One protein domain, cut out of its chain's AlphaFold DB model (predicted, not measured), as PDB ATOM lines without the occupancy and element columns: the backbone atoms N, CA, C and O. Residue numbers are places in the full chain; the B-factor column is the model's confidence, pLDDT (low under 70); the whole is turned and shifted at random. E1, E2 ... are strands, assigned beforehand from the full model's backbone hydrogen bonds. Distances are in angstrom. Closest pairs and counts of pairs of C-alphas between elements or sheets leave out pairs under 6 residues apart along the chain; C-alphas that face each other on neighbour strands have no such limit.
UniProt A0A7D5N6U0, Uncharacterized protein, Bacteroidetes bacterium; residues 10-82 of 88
ATOM      1  N   VAL A  10      -8.435-148.190  18.952       69.00
ATOM      2  CA  VAL A  10      -8.831-149.340  18.125       69.00
ATOM      3  C   VAL A  10      -7.624-150.203  17.792       69.00
ATOM      4  O   VAL A  10      -7.717-151.428  17.745       69.00
ATOM      5  N   ASN A  11      -6.482-149.570  17.529       65.25
ATOM      6  CA  ASN A  11      -5.277-150.281  17.137       65.25
ATOM      7  C   ASN A  11      -4.038-149.596  17.697       65.25
ATOM      8  O   ASN A  11      -3.870-148.382  17.567       65.25
ATOM      9  N   TYR A  12      -3.156-150.394  18.281       73.38
ATOM     10  CA  TYR A  12      -1.906-149.945  18.862       73.38
ATOM     11  C   TYR A  12      -0.777-150.849  18.384       73.38
ATOM     12  O   TYR A  12      -0.834-152.071  18.549       73.38
ATOM     13  N   ARG A  13       0.248-150.264  17.762       77.19
ATOM     14  CA  ARG A  13       1.384-151.013  17.225       77.19
ATOM     15  C   ARG A  13       2.692-150.313  17.546       77.19
ATOM     16  O   ARG A  13       2.905-149.167  17.171       77.19
ATOM     17  N   ILE A  14       3.603-151.065  18.148       80.69
ATOM     18  CA  ILE A  14       4.988-150.659  18.368       80.69
ATOM     19  C   ILE A  14       5.867-151.433  17.384       80.69
ATOM     20  O   ILE A  14       5.718-152.644  17.218       80.69
ATOM     21  N   ARG A  15       6.785-150.733  16.721       81.06
ATOM     22  CA  ARG A  15       7.825-151.313  15.869       81.06
ATOM     23  C   ARG A  15       9.189-150.949  16.432       81.06
ATOM     24  O   ARG A  15       9.492-149.771  16.600       81.06
ATOM     25  N   LEU A  16      10.008-151.962  16.690       82.94
ATOM     26  CA  LEU A  16      11.368-151.810  17.199       82.94
ATOM     27  C   LEU A  16      12.345-152.323  16.141       82.94
ATOM     28  O   LEU A  16      12.215-153.455  15.684       82.94
ATOM     29  N   ASN A  17      13.304-151.487  15.753       81.50
ATOM     30  CA  ASN A  17      14.365-151.840  14.818       81.50
ATOM     31  C   ASN A  17      15.663-152.046  15.597       81.50
ATOM     32  O   ASN A  17      16.315-151.069  15.978       81.50
ATOM     33  N   TYR A  18      16.022-153.305  15.828       82.19
ATOM     34  CA  TYR A  18      17.284-153.695  16.448       82.19
ATOM     35  C   TYR A  18      18.305-154.071  15.377       82.19
ATOM     36  O   TYR A  18      17.981-154.771  14.419       82.19
ATOM     37  N   ALA A  19      19.532-153.593  15.545       84.88
ATOM     38  CA  ALA A  19      20.690-154.058  14.802       84.88
ATOM     39  C   ALA A  19      21.535-154.927  15.732       84.88
ATOM     40  O   ALA A  19      21.858-154.506  16.842       84.88
ATOM     41  N   GLU A  20      21.886-156.124  15.277       82.38
ATOM     42  CA  GLU A  20      22.692-157.072  16.042       82.38
ATOM     43  C   GLU A  20      23.990-157.365  15.299       82.38
ATOM     44  O   GLU A  20      23.996-157.606  14.091       82.38
ATOM     45  N   VAL A  21      25.097-157.337  16.037       85.25
ATOM     46  CA  VAL A  21      26.430-157.667  15.541       85.25
ATOM     47  C   VAL A  21      26.967-158.835  16.369       85.25
ATOM     48  O   VAL A  21      27.460-158.618  17.482       85.25
ATOM     49  N   PRO A  22      26.855-160.079  15.864       82.44
ATOM     50  CA  PRO A  22      27.490-161.235  16.477       82.44
ATOM     51  C   PRO A  22      28.961-161.320  16.045       82.44
ATOM     52  O   PRO A  22      29.276-161.348  14.855       82.44
ATOM     53  N   LEU A  23      29.869-161.387  17.014       82.38
ATOM     54  CA  LEU A  23      31.287-161.669  16.823       82.38
ATOM     55  C   LEU A  23      31.621-162.998  17.498       82.38
ATOM     56  O   LEU A  23      31.580-163.103  18.720       82.38
ATOM     57  N   THR A  24      32.008-163.996  16.708       82.56
ATOM     58  CA  THR A  24      32.368-165.322  17.222       82.56
ATOM     59  C   THR A  24      33.834-165.618  16.948       82.56
ATOM     60  O   THR A  24      34.282-165.586  15.803       82.56
ATOM     61  N   LEU A  25      34.578-165.929  18.005       79.00
ATOM     62  CA  LEU A  25      35.952-166.404  17.956       79.00
ATOM     63  C   LEU A  25      35.951-167.908  18.209       79.00
ATOM     64  O   LEU A  25      35.542-168.368  19.270       79.00
ATOM     65  N   ASN A  26      36.428-168.672  17.232       76.25
ATOM     66  CA  ASN A  26      36.591-170.114  17.356       76.25
ATOM     67  C   ASN A  26      38.081-170.438  17.313       76.25
ATOM     68  O   ASN A  26      38.763-170.074  16.353       76.25
ATOM     69  N   TYR A  27      38.578-171.111  18.347       70.00
ATOM     70  CA  TYR A  27      39.942-171.608  18.398       70.00
ATOM     71  C   TYR A  27      39.941-173.117  18.157       70.00
ATOM     72  O   TYR A  27      39.408-173.902  18.944       70.00
ATOM     73  N   PHE A  28      40.546-173.513  17.041       68.81
ATOM     74  CA  PHE A  28      40.723-174.909  16.667       68.81
ATOM     75  C   PHE A  28      42.147-175.329  17.035       68.81
ATOM     76  O   PHE A  28      43.099-174.936  16.363       68.81
ATOM     77  N   ASP A  29      42.296-176.106  18.109       65.06
ATOM     78  CA  ASP A  29      43.576-176.742  18.427       65.06
ATOM     79  C   ASP A  29      43.722-178.047  17.619       65.06
ATOM     80  O   ASP A  29      42.762-178.798  17.433       65.06
ATOM     81  N   ASN A  30      44.944-178.368  17.181       65.06
ATOM     82  CA  ASN A  30      45.273-179.629  16.499       65.06
ATOM     83  C   ASN A  30      44.962-180.867  17.367       65.06
ATOM     84  O   ASN A  30      44.884-181.990  16.866       65.06
ATOM     85  N   LYS A  31      44.764-180.681  18.677       64.69
ATOM     86  CA  LYS A  31      44.391-181.718  19.641       64.69
ATOM     87  C   LYS A  31      42.877-181.847  19.842       64.69
ATOM     88  O   LYS A  31      42.449-181.774  20.979       64.69
ATOM     89  N   LYS A  32      42.064-182.088  18.801       62.47
ATOM     90  CA  LYS A  32      40.655-182.574  18.906       62.47
ATOM     91  C   LYS A  32      39.722-181.845  19.912       62.47
ATOM     92  O   LYS A  32      38.638-182.341  20.204       62.47
ATOM     93  N   ASN A  33      40.117-180.687  20.421       61.28
ATOM     94  CA  ASN A  33      39.429-179.905  21.430       61.28
ATOM     95  C   ASN A  33      39.048-178.601  20.751       61.28
ATOM     96  O   ASN A  33      39.898-177.940  20.146       61.28
ATOM     97  N   HIS A  34      37.768-178.259  20.825       69.88
ATOM     98  CA  HIS A  34      37.255-177.029  20.250       69.88
ATOM     99  C   HIS A  34      36.768-176.147  21.383       69.88
ATOM    100  O   HIS A  34      35.854-176.517  22.121       69.88
ATOM    101  N   PHE A  35      37.390-174.981  21.482       73.75
ATOM    102  CA  PHE A  35      36.943-173.927  22.363       73.75
ATOM    103  C   PHE A  35      36.586-172.719  21.512       73.75
ATOM    104  O   PHE A  35      37.346-172.299  20.636       73.75
ATOM    105  N   GLY A  36      35.422-172.156  21.769       73.44
ATOM    106  CA  GLY A  36      34.978-170.944  21.115       73.44
ATOM    107  C   GLY A  36      34.232-170.056  22.090       73.44
ATOM    108  O   GLY A  36      33.740-170.479  23.139       73.44
ATOM    109  N   GLY A  37      34.149-168.792  21.725       83.06
ATOM    110  CA  GLY A  37      33.301-167.839  22.401       83.06
ATOM    111  C   GLY A  37      32.674-166.904  21.386       83.06
ATOM    112  O   GLY A  37      33.309-166.502  20.414       83.06
ATOM    113  N   GLY A  38      31.419-166.553  21.613       82.06
ATOM    114  CA  GLY A  38      30.719-165.504  20.892       82.06
ATOM    115  C   GLY A  38      30.427-164.334  21.813       82.06
ATOM    116  O   GLY A  38      30.065-164.526  22.967       82.06
ATOM    117  N   ILE A  39      30.538-163.117  21.303       84.56
ATOM    118  CA  ILE A  39      29.884-161.944  21.876       84.56
ATOM    119  C   ILE A  39      28.859-161.445  20.862       84.56
ATOM    120  O   ILE A  39      29.113-161.461  19.663       84.56
ATOM    121  N   ALA A  40      27.695-161.005  21.312       84.69
ATOM    122  CA  ALA A  40      26.705-160.367  20.461       84.69
ATOM    123  C   ALA A  40      26.342-159.011  21.056       84.69
ATOM    124  O   ALA A  40      25.947-158.916  22.218       84.69
ATOM    125  N   TYR A  41      26.502-157.964  20.251       82.31
ATOM    126  CA  TYR A  41      26.091-156.610  20.593       82.31
ATOM    127  C   TYR A  41      24.807-156.278  19.842       82.31
ATOM    128  O   TYR A  41      24.803-156.235  18.612       82.31
ATOM    129  N   ALA A  42      23.724-156.048  20.575       84.94
ATOM    130  CA  ALA A  42      22.448-155.615  20.029       84.94
ATOM    131  C   ALA A  42      22.202-154.149  20.392       84.94
ATOM    132  O   ALA A  42      22.363-153.749  21.544       84.94
ATOM    133  N   GLN A  43      21.780-153.343  19.419       83.69
ATOM    134  CA  GLN A  43      21.463-151.932  19.615       83.69
ATOM    135  C   GLN A  43      20.120-151.575  18.976       83.69
ATOM    136  O   GLN A  43      19.852-151.898  17.820       83.69
ATOM    137  N   LEU A  44      19.282-150.857  19.723       82.88
ATOM    138  CA  LEU A  44      18.029-150.289  19.235       82.88
ATOM    139  C   LEU A  44      18.330-149.051  18.387       82.88
ATOM    140  O   LEU A  44      18.759-148.021  18.908       82.88
ATOM    141  N   PHE A  45      18.086-149.147  17.083       79.50
ATOM    142  CA  PHE A  45      18.309-148.052  16.143       79.50
ATOM    143  C   PHE A  45      17.116-147.092  16.089       79.50
ATOM    144  O   PHE A  45      17.281-145.877  16.015       79.50
ATOM    145  N   SER A  46      15.893-147.626  16.127       76.75
ATOM    146  CA  SER A  46      14.676-146.818  16.063       76.75
ATOM    147  C   SER A  46      13.498-147.542  16.706       76.75
ATOM    148  O   SER A  46      13.342-148.754  16.549       76.75
ATOM    149  N   SER A  47      12.656-146.787  17.407       76.06
ATOM    150  CA  SER A  47      11.409-147.260  18.001       76.06
ATOM    151  C   SER A  47      10.262-146.368  17.538       76.06
ATOM    152  O   SER A  47      10.201-145.191  17.904       76.06
ATOM    153  N   LYS A  48       9.358-146.918  16.731       79.19
ATOM    154  CA  LYS A  48       8.206-146.197  16.189       79.19
ATOM    155  C   LYS A  48       6.922-146.718  16.799       79.19
ATOM    156  O   LYS A  48       6.718-147.927  16.895       79.19
ATOM    157  N   GLU A  49       6.049-145.797  17.163       76.50
ATOM    158  CA  GLU A  49       4.745-146.085  17.732       76.50
ATOM    159  C   GLU A  49       3.670-145.564  16.786       76.50
ATOM    160  O   GLU A  49       3.720-144.426  16.319       76.50
ATOM    161  N   THR A  50       2.704-146.418  16.466       76.94
ATOM    162  CA  THR A  50       1.559-146.057  15.636       76.94
ATOM    163  C   THR A  50       0.288-146.378  16.400       76.94
ATOM    164  O   THR A  50       0.074-147.530  16.785       76.94
ATOM    165  N   TYR A  51      -0.564-145.373  16.587       75.12
ATOM    166  CA  TYR A  51      -1.880-145.547  17.190       75.12
ATOM    167  C   TYR A  51      -2.987-145.126  16.225       75.12
ATOM    168  O   TYR A  51      -2.821-144.206  15.418       75.12
ATOM    169  N   GLN A  52      -4.106-145.847  16.280       75.38
ATOM    170  CA  GLN A  52      -5.313-145.553  15.523       75.38
ATOM    171  C   GLN A  52      -6.463-145.263  16.486       75.38
ATOM    172  O   GLN A  52      -6.792-146.097  17.334       75.38
ATOM    173  N   ASP A  53      -7.061-144.088  16.326       69.00
ATOM    174  CA  ASP A  53      -8.238-143.665  17.084       69.00
ATOM    175  C   ASP A  53      -9.527-144.280  16.498       69.00
ATOM    176  O   ASP A  53      -9.561-144.708  15.338       69.00
ATOM    177  N   GLY A  54     -10.609-144.284  17.278       61.97
ATOM    178  CA  GLY A  54     -11.953-144.754  16.930       61.97
ATOM    179  C   GLY A  54     -12.556-144.103  15.686       61.97
ATOM    180  O   GLY A  54     -13.436-144.682  15.054       61.97
ATOM    181  N   PHE A  55     -12.035-142.941  15.286       66.88
ATOM    182  CA  PHE A  55     -12.420-142.205  14.079       66.88
ATOM    183  C   PHE A  55     -11.577-142.559  12.839       66.88
ATOM    184  O   PHE A  55     -11.744-141.964  11.776       66.88
ATOM    185  N   GLY A  56     -10.658-143.524  12.951       63.69
ATOM    186  CA  GLY A  56      -9.848-144.031  11.840       63.69
ATOM    187  C   GLY A  56      -8.569-143.241  11.544       63.69
ATOM    188  O   GLY A  56      -7.767-143.699  10.724       63.69
ATOM    189  N   ALA A  57      -8.336-142.113  12.225       70.44
ATOM    190  CA  ALA A  57      -7.101-141.338  12.128       70.44
ATOM    191  C   ALA A  57      -5.901-142.141  12.659       70.44
ATOM    192  O   ALA A  57      -5.979-142.770  13.715       70.44
ATOM    193  N   LYS A  58      -4.798-142.135  11.902       70.69
ATOM    194  CA  LYS A  58      -3.544-142.814  12.246       70.69
ATOM    195  C   LYS A  58      -2.500-141.775  12.613       70.69
ATOM    196  O   LYS A  58      -2.223-140.883  11.814       70.69
ATOM    197  N   TYR A  59      -1.892-141.941  13.772       72.44
ATOM    198  CA  TYR A  59      -0.829-141.076  14.258       72.44
ATOM    199  C   TYR A  59       0.443-141.901  14.418       72.44
ATOM    200  O   TYR A  59       0.412-143.009  14.957       72.44
ATOM    201  N   GLU A  60       1.557-141.371  13.918       71.00
ATOM    202  CA  GLU A  60       2.886-141.963  14.053       71.00
ATOM    203  C   GLU A  60       3.732-141.040  14.928       71.00
ATOM    204  O   GLU A  60       3.878-139.855  14.628       71.00
ATOM    205  N   GLN A  61       4.261-141.577  16.022       70.38
ATOM    206  CA  GLN A  61       5.122-140.847  16.943       70.38
ATOM    207  C   GLN A  61       6.343-141.683  17.321       70.38
ATOM    208  O   GLN A  61       6.331-142.917  17.251       70.38
ATOM    209  N   ASP A  62       7.417-141.007  17.727       63.31
ATOM    210  CA  ASP A  62       8.551-141.687  18.342       63.31
ATOM    211  C   ASP A  62       8.089-142.335  19.647       63.31
ATOM    212  O   ASP A  62       7.485-141.671  20.494       63.31
ATOM    213  N   ALA A  63       8.426-143.611  19.835       61.50
ATOM    214  CA  ALA A  63       8.045-144.394  21.010       61.50
ATOM    215  C   ALA A  63       8.877-144.012  22.259       61.50
ATOM    216  O   ALA A  63       9.460-144.862  22.929       61.50
ATOM    217  N   LYS A  64       8.988-142.706  22.549       61.53
ATOM    218  CA  LYS A  64       9.807-142.126  23.628       61.53
ATOM    219  C   LYS A  64       9.291-142.458  25.026       61.53
ATOM    220  O   LYS A  64      10.074-142.393  25.968       61.53
ATOM    221  N   LEU A  65       8.002-142.776  25.169       59.41
ATOM    222  CA  LEU A  65       7.403-143.070  26.474       59.41
ATOM    223  C   LEU A  65       7.773-144.455  27.015       59.41
ATOM    224  O   LEU A  65       7.725-144.657  28.226       59.41
ATOM    225  N   TYR A  66       8.160-145.398  26.155       62.69
ATOM    226  CA  TYR A  66       8.475-146.754  26.589       62.69
ATOM    227  C   TYR A  66       9.983-146.934  26.822       62.69
ATOM    228  O   TYR A  66      10.790-146.620  25.940       62.69
ATOM    229  N   PRO A  67      10.399-147.481  27.982       66.12
ATOM    230  CA  PRO A  67      11.803-147.703  28.310       66.12
ATOM    231  C   PRO A  67      12.335-148.964  27.611       66.12
ATOM    232  O   PRO A  67      12.738-149.931  28.258       66.12
ATOM    233  N   PHE A  68      12.326-148.985  26.278       76.75
ATOM    234  CA  PHE A  68      12.900-150.100  25.530       76.75
ATOM    235  C   PHE A  68      14.401-150.200  25.795       76.75
ATOM    236  O   PHE A  68      15.119-149.195  25.860       76.75
ATOM    237  N   ARG A  69      14.887-151.437  25.930       74.88
ATOM    238  CA  ARG A  69      16.307-151.714  26.138       74.88
ATOM    239  C   ARG A  69      17.075-151.253  24.896       74.88
ATOM    240  O   ARG A  69      16.858-151.779  23.807       74.88
ATOM    241  N   LYS A  70      17.910-150.218  25.058       79.12
ATOM    242  CA  LYS A  70      18.620-149.553  23.951       79.12
ATOM    243  C   LYS A  70      19.853-150.313  23.481       79.12
ATOM    244  O   LYS A  70      20.216-150.203  22.316       79.12
ATOM    245  N   PHE A  71      20.490-151.041  24.388       81.06
ATOM    246  CA  PHE A  71      21.653-151.864  24.107       81.06
ATOM    247  C   PHE A  71      21.560-153.156  24.911       81.06
ATOM    248  O   PHE A  71      21.043-153.155  26.032       81.06
ATOM    249  N   ASP A  72      22.062-154.235  24.337       82.38
ATOM    250  CA  ASP A  72      22.176-155.527  24.991       82.38
ATOM    251  C   ASP A  72      23.497-156.184  24.568       82.38
ATOM    252  O   ASP A  72      23.925-156.074  23.417       82.38
ATOM    253  N   LEU A  73      24.183-156.789  25.533       81.81
ATOM    254  CA  LEU A  73      25.470-157.449  25.347       81.81
ATOM    255  C   LEU A  73      25.318-158.886  25.823       81.81
ATOM    256  O   LEU A  73      25.165-159.131  27.018       81.81
ATOM    257  N   ASN A  74      25.401-159.823  24.886       83.88
ATOM    258  CA  ASN A  74      25.355-161.248  25.168       83.88
ATOM    259  C   ASN A  74      26.737-161.853  24.970       83.88
ATOM    260  O   ASN A  74      27.456-161.488  24.041       83.88
ATOM    261  N   PHE A  75      27.100-162.796  25.829       83.44
ATOM    262  CA  PHE A  75      28.298-163.602  25.665       83.44
ATOM    263  C   PHE A  75      27.912-165.077  25.692       83.44
ATOM    264  O   PHE A  75      27.028-165.504  26.431       83.44
ATOM    265  N   LEU A  76      28.578-165.849  24.853       81.31
ATOM    266  CA  LEU A  76      28.432-167.282  24.705       81.31
ATOM    267  C   LEU A  76      29.829-167.864  24.840       81.31
ATOM    268  O   LEU A  76      30.759-167.404  24.185       81.31
ATOM    269  N   LEU A  77      29.979-168.865  25.692       80.25
ATOM    270  CA  LEU A  77      31.202-169.643  25.804       80.25
ATOM    271  C   LEU A  77      30.826-171.088  25.514       80.25
ATOM    272  O   LEU A  77      29.911-171.613  26.147       80.25
ATOM    273  N   HIS A  78      31.501-171.719  24.563       72.25
ATOM    274  CA  HIS A  78      31.317-173.137  24.291       72.25
ATOM    275  C   HIS A  78      32.671-173.845  24.331       72.25
ATOM    276  O   HIS A  78      33.566-173.573  23.533       72.25
ATOM    277  N   ASP A  79      32.792-174.765  25.284       68.69
ATOM    278  CA  ASP A  79      33.886-175.725  25.385       68.69
ATOM    279  C   ASP A  79      33.308-177.107  25.089       68.69
ATOM    280  O   ASP A  79      32.384-177.551  25.778       68.69
ATOM    281  N   LEU A  80      33.778-177.758  24.024       61.44
ATOM    282  CA  LEU A  80      33.271-179.067  23.624       61.44
ATOM    283  C   LEU A  80      34.391-180.115  23.680       61.44
ATOM    284  O   LEU A  80      35.156-180.262  22.720       61.44
ATOM    285  N   PRO A  81      34.485-180.906  24.766       55.38
ATOM    286  CA  PRO A  81      35.257-182.136  24.747       55.38
ATOM    287  C   PRO A  81      34.489-183.204  23.955       55.38
ATOM    288  O   PRO A  81      33.323-183.478  24.236       55.38
ATOM    289  N   ILE A  82      35.157-183.893  23.019       58.28
ATOM    290  CA  ILE A  82      34.570-184.975  22.188       58.28
ATOM    291  C   ILE A  82      33.987-186.144  23.031       58.28
ATOM    292  O   ILE A  82      33.298-187.010  22.501       58.28
TER     293      ILE A  82
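AT A GLANCE: This is residues 10 to 82 of the 88 residues of an uncharacterized protein of Bacteroidetes bacterium (UniProt A0A7D5N6U0). The domain is a long, narrow, twisted ribbon: the hairpin of E1 and E2 runs along most of its length, and two shorter strands lie along the other side of E2, E3 towards the end of the ribbon with residues 54 to 57 and E4 towards the end with residues 29 to 33. The printed part has 73 residues, with no named helix and four named strands in the order E1, E2, E3, E4, and its class is all strand. The four make one branched antiparallel sheet in which E2 has three neighbours. The whole is extended, a rod with a radius of gyration of the C-alphas of 20.7 A and spans of 69 by 19 by 14 A.

IN THESE COORDINATES: E1 is residues 10 to 28, 55.8 A from first to last C-alpha, and begins with C-alpha 10 at (-8.831, -149.340, 18.125). E2 is residues 34 to 53, the longest strand by residues, 56.5 A long, and its C-alpha 53 is at (-8.238, -143.665, 17.084). E3 is the short strand of residues 58 to 62. E4 is residues 71 to 80, 29.6 A long, and ends with C-alpha 80 at (33.271, -179.067, 23.624).

HOW THE PARTS SIT: E1 and E2 are a hairpin, antiparallel with 168 degrees between their directions. C-alphas 24 and 38 face each other at 4.0 A, and N 15 and O 48 are within hydrogen-bond range at 2.8 A, as are N 39 and O 23 at 2.8 A. E1 lies on one side of E2, and E3 and E4 lie on the other side. The pairing is staggered: E3 is beside residues 48 to 52 of E2, and E4 is beside its residues 34 to 43. E2 and E3 are also a hairpin, antiparallel at 137 degrees, with N 49 and O 61 2.9 A apart. E2 and E4 are antiparallel at 150 degrees, with N 76 and O 38 2.7 A apart. E3 and E4 are apart. E1, E3 and E4 are edge strands. E1, E2 and E3 form a meander, each strand the antiparallel neighbour of the one before.

THE WHOLE: The two C-alphas farthest apart, those of Lys 31 and Phe 55, are 69.4 A from each other. The printed part has no cut. The links from E1 to E2 and from E2 to E3 are tight, the link from E3 to E4 is short, and no link is long. The mean pLDDT of the printed part is 74.2, and 23 residues are under 70: residues 10 to 11, 28 to 34, 53 to 56, 62 to 67 and 79 to 82.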